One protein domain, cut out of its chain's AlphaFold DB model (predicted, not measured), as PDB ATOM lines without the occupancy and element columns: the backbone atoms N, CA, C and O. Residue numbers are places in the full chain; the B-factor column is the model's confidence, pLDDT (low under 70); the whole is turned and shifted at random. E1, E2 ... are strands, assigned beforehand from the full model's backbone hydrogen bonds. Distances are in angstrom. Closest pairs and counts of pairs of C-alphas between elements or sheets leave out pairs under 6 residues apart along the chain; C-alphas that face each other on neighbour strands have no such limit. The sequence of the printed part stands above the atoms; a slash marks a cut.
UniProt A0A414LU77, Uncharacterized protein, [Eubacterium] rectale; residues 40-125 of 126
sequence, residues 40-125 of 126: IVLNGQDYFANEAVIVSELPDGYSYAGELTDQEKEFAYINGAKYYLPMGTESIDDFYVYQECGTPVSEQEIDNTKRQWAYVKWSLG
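AT A GLANCE: This is residues 40 to 125 of the 126 residues of an uncharacterized protein of [Eubacterium] rectale (UniProt A0A414LU77). A single antiparallel sheet of six strands is curled and strongly twisted into part of a barrel, left open between its edge strands E1 and E3. The long link of residues 68 to 81 passes by E1 on that open side, and the E5-E6 hairpin makes one end of the longest axis. The printed part has 86 residues with six named strands, E1 to E6 along the chain, no named helix, and sheet order E1, E2, E6, E5, E4, E3. It is all strand and compact, with a radius of gyration of the C-alphas of 12.4 A and spans of 36 by 28 by 21 A.

HOW THE PARTS SIT: In the sheet, E6, residues 110 to 124, and E5, residues 94 to 104, form an antiparallel hairpin at 163 degrees, with N 97 and O 120 at 2.9 A, within hydrogen-bond range. E4, residues 82 to 86, is antiparallel to E5, with N 96 and O 84 at 3.0 A. E3, residues 62 to 67, is an edge strand beside E4, with N 65 and O 83 at 3.0 A. E3, E4, E5 and E6 make a meander, each strand the antiparallel neighbour of the one before. E2, residues 45 to 55, pairs with E6, N 55 and O 119 being 3.0 A apart. Its pairing is staggered: residues 45 to 47 pair with E1, residues 40 to 42, the other edge strand, with N 40 and O 47 at 2.9 A. E1 and E3 are apart.

IN THESE COORDINATES: E1 begins at C-alpha 40 (33.809, -3.599, 33.497). E2 is 23.3 A long and bends by 85 degrees at residue 52. E5, 19.5 A, bends by 102 degrees at residue 100. E6, 20.9 A, bends by 148 degrees at residue 114 and ends at C-alpha 124 (39.136, -11.626, 34.844).

THE WHOLE: The two C-alphas farthest apart, those of Glu 90 and Thr 113, are 38.3 A apart. The printed part has no cut; the link E3 to E4, 14 residues, is long. Mean pLDDT of the printed part is 91.7; residues 51 to 52 are under 70.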
ATOM      1  N   ILE A  40      33.799  -4.042  34.893       95.88
ATOM      2  CA  ILE A  40      33.809  -3.599  33.497       95.88
ATOM      3  C   ILE A  40      33.489  -4.799  32.614       95.88
ATOM      4  O   ILE A  40      34.051  -5.875  32.802       95.88
ATOM      5  N   VAL A  41      32.599  -4.609  31.644       95.94
ATOM      6  CA  VAL A  41      32.267  -5.631  30.650       95.94
ATOM      7  C   VAL A  41      32.971  -5.284  29.348       95.94
ATOM      8  O   VAL A  41      32.519  -4.393  28.643       95.94
ATOM      9  N   LEU A  42      34.057  -5.981  29.010       94.81
ATOM     10  CA  LEU A  42      34.818  -5.751  27.775       94.81
ATOM     11  C   LEU A  42      34.800  -7.024  26.925       94.81
ATOM     12  O   LEU A  42      35.079  -8.114  27.423       94.81
ATOM     13  N   ASN A  43      34.426  -6.916  25.647       92.50
ATOM     14  CA  ASN A  43      34.247  -8.069  24.747       92.50
ATOM     15  C   ASN A  43      33.333  -9.178  25.321       92.50
ATOM     16  O   ASN A  43      33.524 -10.366  25.062       92.50
ATOM     17  N   GLY A  44      32.333  -8.792  26.121       92.19
ATOM     18  CA  GLY A  44      31.398  -9.722  26.765       92.19
ATOM     19  C   GLY A  44      31.971 -10.505  27.951       92.19
ATOM     20  O   GLY A  44      31.304 -11.420  28.426       92.19
ATOM     21  N   GLN A  45      33.173 -10.166  28.420       94.75
ATOM     22  CA  GLN A  45      33.784 -10.724  29.627       94.75
ATOM     23  C   GLN A  45      33.701  -9.724  30.782       94.75
ATOM     24  O   GLN A  45      33.849  -8.520  30.570       94.75
ATOM     25  N   ASP A  46      33.476 -10.235  31.992       95.31
ATOM     26  CA  ASP A  46      33.440  -9.445  33.221       95.31
ATOM     27  C   ASP A  46      34.853  -9.331  33.815       95.31
ATOM     28  O   ASP A  46      35.493 -10.338  34.126       95.31
ATOM     29  N   TYR A  47      35.310  -8.098  34.023       95.50
ATOM     30  CA  TYR A  47      36.573  -7.781  34.682       95.50
ATOM     31  C   TYR A  47      36.311  -7.023  35.969       95.50
ATOM     32  O   TYR A  47      35.475  -6.119  36.007       95.50
ATOM     33  N   PHE A  48      37.065  -7.355  37.007       93.75
ATOM     34  CA  PHE A  48      36.937  -6.771  38.333       93.75
ATOM     35  C   PHE A  48      38.212  -6.021  38.693       93.75
ATOM     36  O   PHE A  48      39.314  -6.422  38.306       93.75
ATOM     37  N   ALA A  49      38.057  -4.924  39.428       88.94
ATOM     38  CA  ALA A  49      39.194  -4.168  39.916       88.94
ATOM     39  C   ALA A  49      39.912  -4.981  40.992       88.94
ATOM     40  O   ALA A  49      39.320  -5.342  42.012       88.94
ATOM     41  N   ASN A  50      41.200  -5.238  40.786       74.69
ATOM     42  CA  ASN A  50      42.047  -5.679  41.879       74.69
ATOM     43  C   ASN A  50      42.531  -4.421  42.600       74.69
ATOM     44  O   ASN A  50      43.507  -3.795  42.187       74.69
ATOM     45  N   GLU A  51      41.798  -4.027  43.642       63.81
ATOM     46  CA  GLU A  51      42.046  -2.815  44.433       63.81
ATOM     47  C   GLU A  51      43.502  -2.707  44.942       63.81
ATOM     48  O   GLU A  51      44.007  -1.601  45.120       63.81
ATOM     49  N   ALA A  52      44.225  -3.829  45.061       64.38
ATOM     50  CA  ALA A  52      45.635  -3.866  45.449       64.38
ATOM     51  C   ALA A  52      46.626  -3.429  44.344       64.38
ATOM     52  O   ALA A  52      47.824  -3.325  44.604       64.38
ATOM     53  N   VAL A  53      46.173  -3.178  43.106       83.31
ATOM     54  CA  VAL A  53      47.045  -2.823  41.969       83.31
ATOM     55  C   VAL A  53      46.627  -1.482  41.359       83.31
ATOM     56  O   VAL A  53      46.057  -1.400  40.268       83.31
ATOM     57  N   ILE A  54      46.947  -0.413  42.089       90.19
ATOM     58  CA  ILE A  54      46.825   0.982  41.653       90.19
ATOM     59  C   ILE A  54      48.235   1.551  41.496       90.19
ATOM     60  O   ILE A  54      49.014   1.558  42.448       90.19
ATOM     61  N   VAL A  55      48.565   2.035  40.298       91.62
ATOM     62  CA  VAL A  55      49.904   2.543  39.968       91.62
ATOM     63  C   VAL A  55      49.835   3.937  39.349       91.62
ATOM     64  O   VAL A  55      48.906   4.264  38.609       91.62
ATOM     65  N   SER A  56      50.816   4.784  39.660       93.00
ATOM     66  CA  SER A  56      50.883   6.164  39.156       93.00
ATOM     67  C   SER A  56      51.338   6.254  37.698       93.00
ATOM     68  O   SER A  56      51.012   7.217  37.009       93.00
ATOM     69  N   GLU A  57      52.076   5.253  37.222       95.44
ATOM     70  CA  GLU A  57      52.590   5.163  35.855       95.44
ATOM     71  C   GLU A  57      52.105   3.867  35.209       95.44
ATOM     72  O   GLU A  57      51.993   2.840  35.881       95.44
ATOM     73  N   LEU A  58      51.792   3.920  33.911       96.88
ATOM     74  CA  LEU A  58      51.367   2.740  33.163       96.88
ATOM     75  C   LEU A  58      52.527   1.730  33.128       96.88
ATOM     76  O   LEU A  58      53.617   2.115  32.704       96.88
ATOM     77  N   PRO A  59      52.320   0.463  33.522       95.56
ATOM     78  CA  PRO A  59      53.378  -0.536  33.457       95.56
ATOM     79  C   PRO A  59      53.862  -0.802  32.029       95.56
ATOM     80  O   PRO A  59      53.085  -0.759  31.070       95.56
ATOM     81  N   ASP A  60      55.144  -1.152  31.907       96.38
ATOM     82  CA  ASP A  60      55.729  -1.601  30.646       96.38
ATOM     83  C   ASP A  60      54.944  -2.781  30.063       96.38
ATOM     84  O   ASP A  60      54.445  -3.651  30.779       96.38
ATOM     85  N   GLY A  61      54.848  -2.824  28.736       96.06
ATOM     86  CA  GLY A  61      54.104  -3.873  28.042       96.06
ATOM     87  C   GLY A  61      52.620  -3.567  27.840       96.06
ATOM     88  O   GLY A  61      51.974  -4.334  27.141       96.06
ATOM     89  N   TYR A  62      52.091  -2.449  28.348       97.56
ATOM     90  CA  TYR A  62      50.721  -2.002  28.075       97.56
ATOM     91  C   TYR A  62      50.699  -0.797  27.132       97.56
ATOM     92  O   TYR A  62      51.601   0.038  27.126       97.56
ATOM     93  N   SER A  63      49.645  -0.691  26.324       97.75
ATOM     94  CA  SER A  63      49.466   0.409  25.371       97.75
ATOM     95  C   SER A  63      48.019   0.873  25.305       97.75
ATOM     96  O   SER A  63      47.100   0.106  25.582       97.75
ATOM     97  N   TYR A  64      47.818   2.144  24.955       97.94
ATOM     98  CA  TYR A  64      46.485   2.723  24.805       97.94
ATOM     99  C   TYR A  64      45.685   1.961  23.746       97.94
ATOM    100  O   TYR A  64      46.134   1.837  22.607       97.94
ATOM    101  N   ALA A  65      44.498   1.491  24.122       96.81
ATOM    102  CA  ALA A  65      43.639   0.691  23.254       96.81
ATOM    103  C   ALA A  65      42.328   1.396  22.884       96.81
ATOM    104  O   ALA A  65      41.732   1.084  21.854       96.81
ATOM    105  N   GLY A  66      41.892   2.373  23.681       97.56
ATOM    106  CA  GLY A  66      40.687   3.141  23.400       97.56
ATOM    107  C   GLY A  66      40.061   3.737  24.650       97.56
ATOM    108  O   GLY A  66      40.709   3.899  25.686       97.56
ATOM    109  N   GLU A  67      38.777   4.067  24.539       98.44
ATOM    110  CA  GLU A  67      37.946   4.521  25.651       98.44
ATOM    111  C   GLU A  67      36.758   3.577  25.839       98.44
ATOM    112  O   GLU A  67      36.126   3.176  24.864       98.44
ATOM    113  N   LEU A  68      36.477   3.223  27.092       98.25
ATOM    114  CA  LEU A  68      35.306   2.454  27.495       98.25
ATOM    115  C   LEU A  68      34.045   3.277  27.247       98.25
ATOM    116  O   LEU A  68      33.948   4.443  27.646       98.25
ATOM    117  N   THR A  69      33.056   2.638  26.647       97.69
ATOM    118  CA  THR A  69      31.703   3.167  26.508       97.69
ATOM    119  C   THR A  69      30.981   3.187  27.855       97.69
ATOM    120  O   THR A  69      31.332   2.466  28.793       97.69
ATOM    121  N   ASP A  70      29.915   3.984  27.954       96.06
ATOM    122  CA  ASP A  70      29.079   4.032  29.160       96.06
ATOM    123  C   ASP A  70      28.429   2.682  29.484       96.06
ATOM    124  O   ASP A  70      28.249   2.357  30.654       96.06
ATOM    125  N   GLN A  71      28.144   1.871  28.462       96.06
ATOM    126  CA  GLN A  71      27.626   0.518  28.639       96.06
ATOM    127  C   GLN A  71      28.685  -0.427  29.227       96.06
ATOM    128  O   GLN A  71      28.382  -1.205  30.127       96.06
ATOM    129  N   GLU A  72      29.934  -0.364  28.759       97.19
ATOM    130  CA  GLU A  72      31.009  -1.242  29.248       97.19
ATOM    131  C   GLU A  72      31.362  -0.963  30.715       97.19
ATOM    132  O   GLU A  72      31.739  -1.881  31.443       97.19
ATOM    133  N   LYS A  73      31.191   0.282  31.180       95.12
ATOM    134  CA  LYS A  73      31.451   0.689  32.573       95.12
ATOM    135  C   LYS A  73      30.191   0.867  33.429       95.12
ATOM    136  O   LYS A  73      30.298   1.393  34.537       95.12
ATOM    137  N   GLU A  74      29.021   0.424  32.955       94.94
ATOM    138  CA  GLU A  74      27.712   0.610  33.614       94.94
ATOM    139  C   GLU A  74      27.734   0.211  35.101       94.94
ATOM    140  O   GLU A  74      27.128   0.872  35.945       94.94
ATOM    141  N   PHE A  75      28.493  -0.837  35.433       93.81
ATOM    142  CA  PHE A  75      28.594  -1.404  36.780       93.81
ATOM    143  C   PHE A  75      29.930  -1.113  37.480       93.81
ATOM    144  O   PHE A  75      30.192  -1.666  38.545       93.81
ATOM    145  N   ALA A  76      30.796  -0.284  36.893       92.06
ATOM    146  CA  ALA A  76      32.144  -0.037  37.405       92.06
ATOM    147  C   ALA A  76      32.195   1.113  38.421       92.06
ATOM    148  O   ALA A  76      33.106   1.167  39.240       92.06
ATOM    149  N   TYR A  77      31.229   2.039  38.373       89.75
ATOM    150  CA  TYR A  77      31.193   3.244  39.218       89.75
ATOM    151  C   TYR A  77      32.462   4.116  39.111       89.75
ATOM    152  O   TYR A  77      32.913   4.710  40.092       89.75
ATOM    153  N   ILE A  78      33.035   4.212  37.906       92.25
ATOM    154  CA  ILE A  78      34.255   4.983  37.619       92.25
ATOM    155  C   ILE A  78      33.980   6.180  36.709       92.25
ATOM    156  O   ILE A  78      33.064   6.168  35.888       92.25
ATOM    157  N   ASN A  79      34.824   7.208  36.818       92.38
ATOM    158  CA  ASN A  79      34.828   8.358  35.909       92.38
ATOM    159  C   ASN A  79      35.841   8.226  34.758       92.38
ATOM    160  O   ASN A  79      35.738   8.955  33.771       92.38
ATOM    161  N   GLY A  80      36.799   7.301  34.867       94.88
ATOM    162  CA  GLY A  80      37.761   6.998  33.814       94.88
ATOM    163  C   GLY A  80      37.128   6.282  32.625       94.88
ATOM    164  O   GLY A  80      36.104   5.610  32.748       94.88
ATOM    165  N   ALA A  81      37.756   6.437  31.463       97.50
ATOM    166  CA  ALA A  81      37.342   5.758  30.235       97.50
ATOM    167  C   ALA A  81      38.531   5.188  29.457       97.50
ATOM    168  O   ALA A  81      38.412   4.123  28.869       97.50
ATOM    169  N   LYS A  82      39.693   5.853  29.467       98.56
ATOM    170  CA  LYS A  82      40.878   5.384  28.738       98.56
ATOM    171  C   LYS A  82      41.368   4.056  29.300       98.56
ATOM    172  O   LYS A  82      41.711   3.998  30.484       98.56
ATOM    173  N   TYR A  83      41.450   3.042  28.447       98.00
ATOM    174  CA  TYR A  83      41.941   1.723  28.821       98.00
ATOM    175  C   TYR A  83      43.154   1.302  27.989       98.00
ATOM    176  O   TYR A  83      43.374   1.775  26.866       98.00
ATOM    177  N   TYR A  84      43.967   0.439  28.590       98.12
ATOM    178  CA  TYR A  84      45.289   0.072  28.106       98.12
ATOM    179  C   TYR A  84      45.451  -1.441  28.148       98.12
ATOM    180  O   TYR A  84      45.363  -2.037  29.222       98.12
ATOM    181  N   LEU A  85      45.691  -2.045  26.988       97.06
ATOM    182  CA  LEU A  85      45.807  -3.493  26.828       97.06
ATOM    183  C   LEU A  85      47.274  -3.936  26.793       97.06
ATOM    184  O   LEU A  85      48.127  -3.161  26.339       97.06
ATOM    185  N   PRO A  86      47.567  -5.173  27.228       96.25
ATOM    186  CA  PRO A  86      48.875  -5.780  27.029       96.25
ATOM    187  C   PRO A  86      49.219  -5.867  25.536       96.25
ATOM    188  O   PRO A  86      48.381  -6.156  24.682       96.25
ATOM    189  N   MET A  87      50.473  -5.581  25.204       94.50
ATOM    190  CA  MET A  87      50.991  -5.629  23.842       94.50
ATOM    191  C   MET A  87      51.342  -7.064  23.450       94.50
ATOM    192  O   MET A  87      51.992  -7.786  24.201       94.50
ATOM    193  N   GLY A  88      50.985  -7.451  22.223       90.19
ATOM    194  CA  GLY A  88      51.391  -8.736  21.650       90.19
ATOM    195  C   GLY A  88      50.631  -9.953  22.184       90.19
ATOM    196  O   GLY A  88      51.094 -11.073  21.974       90.19
ATOM    197  N   THR A  89      49.487  -9.760  22.846       86.69
ATOM    198  CA  THR A  89      48.602 -10.847  23.285       86.69
ATOM    199  C   THR A  89      47.324 -10.890  22.446       86.69
ATOM    200  O   THR A  89      46.824  -9.863  21.988       86.69
ATOM    201  N   GLU A  90      46.791 -12.094  22.231       85.56
ATOM    202  CA  GLU A  90      45.488 -12.295  21.574       85.56
ATOM    203  C   GLU A  90      44.335 -12.394  22.588       85.56
ATOM    204  O   GLU A  90      43.175 -12.200  22.228       85.56
ATOM    205  N   SER A  91      44.651 -12.672  23.860       88.88
ATOM    206  CA  SER A  91      43.712 -12.662  24.984       88.88
ATOM    207  C   SER A  91      43.954 -11.466  25.902       88.88
ATOM    208  O   SER A  91      45.071 -10.947  26.013       88.88
ATOM    209  N   ILE A  92      42.879 -11.033  26.559       92.38
ATOM    210  CA  ILE A  92      42.894  -9.972  27.564       92.38
ATOM    211  C   ILE A  92      42.621 -10.648  28.905       92.38
ATOM    212  O   ILE A  92      41.474 -10.868  29.277       92.38
ATOM    213  N   ASP A  93      43.683 -11.015  29.612       93.12
ATOM    214  CA  ASP A  93      43.557 -11.565  30.968       93.12
ATOM    215  C   ASP A  93      43.369 -10.426  31.983       93.12
ATOM    216  O   ASP A  93      42.666 -10.551  32.992       93.12
ATOM    217  N   ASP A  94      43.980  -9.282  31.675       95.12
ATOM    218  CA  ASP A  94      43.870  -8.039  32.410       95.12
ATOM    219  C   ASP A  94      44.129  -6.820  31.514       95.12
ATOM    220  O   ASP A  94      44.592  -6.927  30.376       95.12
ATOM    221  N   PHE A  95      43.791  -5.647  32.041       96.12
ATOM    222  CA  PHE A  95      44.085  -4.354  31.446       96.12
ATOM    223  C   PHE A  95      44.105  -3.264  32.517       96.12
ATOM    224  O   PHE A  95      43.686  -3.472  33.657       96.12
ATOM    225  N   TYR A  96      44.572  -2.077  32.144       97.25
ATOM    226  CA  TYR A  96      44.521  -0.905  33.012       97.25
ATOM    227  C   TYR A  96      43.474   0.089  32.539       97.25
ATOM    228  O   TYR A  96      43.317   0.304  31.338       97.25
ATOM    229  N   VAL A  97      42.817   0.756  33.484       97.31
ATOM    230  CA  VAL A  97      41.989   1.936  33.217       97.31
ATOM    231  C   VAL A  97      42.591   3.129  33.929       97.31
ATOM    232  O   VAL A  97      42.890   3.063  35.121       97.31
ATOM    233  N   TYR A  98      42.753   4.231  33.201       97.38
ATOM    234  CA  TYR A  98      43.121   5.504  33.802       97.38
ATOM    235  C   TYR A  98      41.861   6.182  34.338       97.38
ATOM    236  O   TYR A  98      40.995   6.607  33.565       97.38
ATOM    237  N   GLN A  99      41.747   6.239  35.662       95.31
ATOM    238  CA  GLN A  99      40.558   6.691  36.382       95.31
ATOM    239  C   GLN A  99      40.936   7.416  37.668       95.31
ATOM    240  O   GLN A  99      42.052   7.295  38.169       95.31
ATOM    241  N   GLU A 100      39.979   8.145  38.230       93.62
ATOM    242  CA  GLU A 100      40.130   8.706  39.559       93.62
ATOM    243  C   GLU A 100      39.800   7.642  40.619       93.62
ATOM    244  O   GLU A 100      38.696   7.086  40.641       93.62
ATOM    245  N   CYS A 101      40.734   7.372  41.523       90.69
ATOM    246  CA  CYS A 101      40.596   6.404  42.609       90.69
ATOM    247  C   CYS A 101      41.193   6.956  43.909       90.69
ATOM    248  O   CYS A 101      41.808   8.024  43.920       90.69
ATOM    249  N   GLY A 102      40.990   6.246  45.016       88.88
ATOM    250  CA  GLY A 102      41.666   6.574  46.267       88.88
ATOM    251  C   GLY A 102      43.170   6.291  46.218       88.88
ATOM    252  O   GLY A 102      43.731   5.864  45.204       88.88
ATOM    253  N   THR A 103      43.833   6.542  47.339       86.94
ATOM    254  CA  THR A 103      45.259   6.268  47.522       86.94
ATOM    255  C   THR A 103      45.434   4.943  48.255       86.94
ATOM    256  O   THR A 103      44.900   4.815  49.356       86.94
ATOM    257  N   PRO A 104      46.174   3.964  47.706       83.06
ATOM    258  CA  PRO A 104      46.546   2.776  48.467       83.06
ATOM    259  C   PRO A 104      47.355   3.181  49.699       83.06
ATOM    260  O   PRO A 104      48.373   3.865  49.574       83.06
ATOM    261  N   VAL A 105      46.909   2.768  50.883       85.25
ATOM    262  CA  VAL A 105      47.656   2.953  52.142       85.25
ATOM    263  C   VAL A 105      48.180   1.625  52.691       85.25
ATOM    264  O   VAL A 105      49.157   1.609  53.437       85.25
ATOM    265  N   SER A 106      47.583   0.506  52.270       81.12
ATOM    266  CA  SER A 106      48.092  -0.855  52.460       81.12
ATOM    267  C   SER A 106      47.612  -1.764  51.317       81.12
ATOM    268  O   SER A 106      46.912  -1.306  50.416       81.12
ATOM    269  N   GLU A 107      47.958  -3.055  51.344       75.19
ATOM    270  CA  GLU A 107      47.513  -4.035  50.333       75.19
ATOM    271  C   GLU A 107      45.985  -4.190  50.250       75.19
ATOM    272  O   GLU A 107      45.466  -4.627  49.228       75.19
ATOM    273  N   GLN A 108      45.265  -3.869  51.327       78.75
ATOM    274  CA  GLN A 108      43.822  -4.109  51.458       78.75
ATOM    275  C   GLN A 108      43.040  -2.828  51.751       78.75
ATOM    276  O   GLN A 108      41.825  -2.874  51.929       78.75
ATOM    277  N   GLU A 109      43.726  -1.690  51.855       82.38
ATOM    278  CA  GLU A 109      43.123  -0.437  52.283       82.38
ATOM    279  C   GLU A 109      43.422   0.675  51.283       82.38
ATOM    280  O   GLU A 109      44.577   1.006  50.995       82.38
ATOM    281  N   ILE A 110      42.341   1.279  50.798       84.25
ATOM    282  CA  ILE A 110      42.356   2.457  49.942       84.25
ATOM    283  C   ILE A 110      41.754   3.628  50.721       84.25
ATOM    284  O   ILE A 110      40.571   3.619  51.073       84.25
ATOM    285  N   ASP A 111      42.545   4.682  50.919       86.69
ATOM    286  CA  ASP A 111      42.051   5.962  51.422       86.69
ATOM    287  C   ASP A 111      41.312   6.711  50.307       86.69
ATOM    288  O   ASP A 111      41.901   7.166  49.324       86.69
ATOM    289  N   ASN A 112      39.999   6.867  50.474       87.19
ATOM    290  CA  ASN A 112      39.135   7.579  49.536       87.19
ATOM    291  C   ASN A 112      38.939   9.070  49.878       87.19
ATOM    292  O   ASN A 112      38.223   9.767  49.158       87.19
ATOM    293  N   THR A 113      39.574   9.583  50.940       90.31
ATOM    294  CA  THR A 113      39.477  10.994  51.366       90.31
ATOM    295  C   THR A 113      40.118  11.933  50.349       90.31
ATOM    296  O   THR A 113      39.618  13.030  50.097       90.31
ATOM    297  N   LYS A 114      41.233  11.501  49.750       85.75
ATOM    298  CA  LYS A 114      41.901  12.193  48.646       85.75
ATOM    299  C   LYS A 114      41.920  11.280  47.435       85.75
ATOM    300  O   LYS A 114      42.593  10.249  47.434       85.75
ATOM    301  N   ARG A 115      41.177  11.679  46.408       90.44
ATOM    302  CA  ARG A 115      41.150  10.982  45.128       90.44
ATOM    303  C   ARG A 115      42.246  11.526  44.213       90.44
ATOM    304  O   ARG A 115      42.579  12.709  44.264       90.44
ATOM    305  N   GLN A 116      42.806  10.651  43.395       91.94
ATOM    306  CA  GLN A 116      43.860  10.957  42.436       91.94
ATOM    307  C   GLN A 116      43.632  10.168  41.152       91.94
ATOM    308  O   GLN A 116      43.001   9.112  41.168       91.94
ATOM    309  N   TRP A 117      44.157  10.671  40.040       95.25
ATOM    310  CA  TRP A 117      44.174   9.915  38.796       95.25
ATOM    311  C   TRP A 117      45.319   8.905  38.809       95.25
ATOM    312  O   TRP A 117      46.465   9.277  39.051       95.25
ATOM    313  N   ALA A 118      45.003   7.643  38.538       94.81
ATOM    314  CA  ALA A 118      45.965   6.552  38.485       94.81
ATOM    315  C   ALA A 118      45.495   5.462  37.513       94.81
ATOM    316  O   ALA A 118      44.357   5.474  37.031       94.81
ATOM    317  N   TYR A 119      46.382   4.514  37.226       96.00
ATOM    318  CA  TYR A 119      46.058   3.315  36.467       96.00
ATOM    319  C   TYR A 119      45.619   2.220  37.436       96.00
ATOM    320  O   TYR A 119      46.400   1.771  38.276       96.00
ATOM    321  N   VAL A 120      44.366   1.791  37.310       94.69
ATOM    322  CA  VAL A 120      43.786   0.709  38.111       94.69
ATOM    323  C   VAL A 120      43.729  -0.547  37.257       94.69
ATOM    324  O   VAL A 120      43.253  -0.488  36.120       94.69
ATOM    325  N   LYS A 121      44.231  -1.665  37.785       95.25
ATOM    326  CA  LYS A 121      44.193  -2.952  37.089       95.25
ATOM    327  C   LYS A 121      42.812  -3.595  37.199       95.25
ATOM    328  O   LYS A 121      42.280  -3.762  38.297       95.25
ATOM    329  N   TRP A 122      42.285  -4.022  36.060       95.25
ATOM    330  CA  TRP A 122      41.065  -4.807  35.934       95.25
ATOM    331  C   TRP A 122      41.418  -6.156  35.325       95.25
ATOM    332  O   TRP A 122      42.078  -6.211  34.291       95.25
ATOM    333  N   SER A 123      41.015  -7.247  35.964       94.62
ATOM    334  CA  SER A 123      41.349  -8.608  35.531       94.62
ATOM    335  C   SER A 123      40.121  -9.501  35.542       94.62
ATOM    336  O   SER A 123      39.143  -9.205  36.235       94.62
ATOM    337  N   LEU A 124      40.172 -10.598  34.789       92.25
ATOM    338  CA  LEU A 124      39.136 -11.626  34.844       92.25
ATOM    339  C   LEU A 124      38.914 -12.068  36.301       92.25
ATOM    340  O   LEU A 124      39.872 -12.260  37.056       92.25
ATOM    341  N   GLY A 125      37.646 -12.181  36.701       73.12
ATOM    342  CA  GLY A 125      37.289 -12.666  38.033       73.12
ATOM    343  C   GLY A 125      37.751 -14.111  38.222       73.12
ATOM    344  O   GLY A 125      37.491 -14.946  37.354       73.12
TER     345      GLY A 125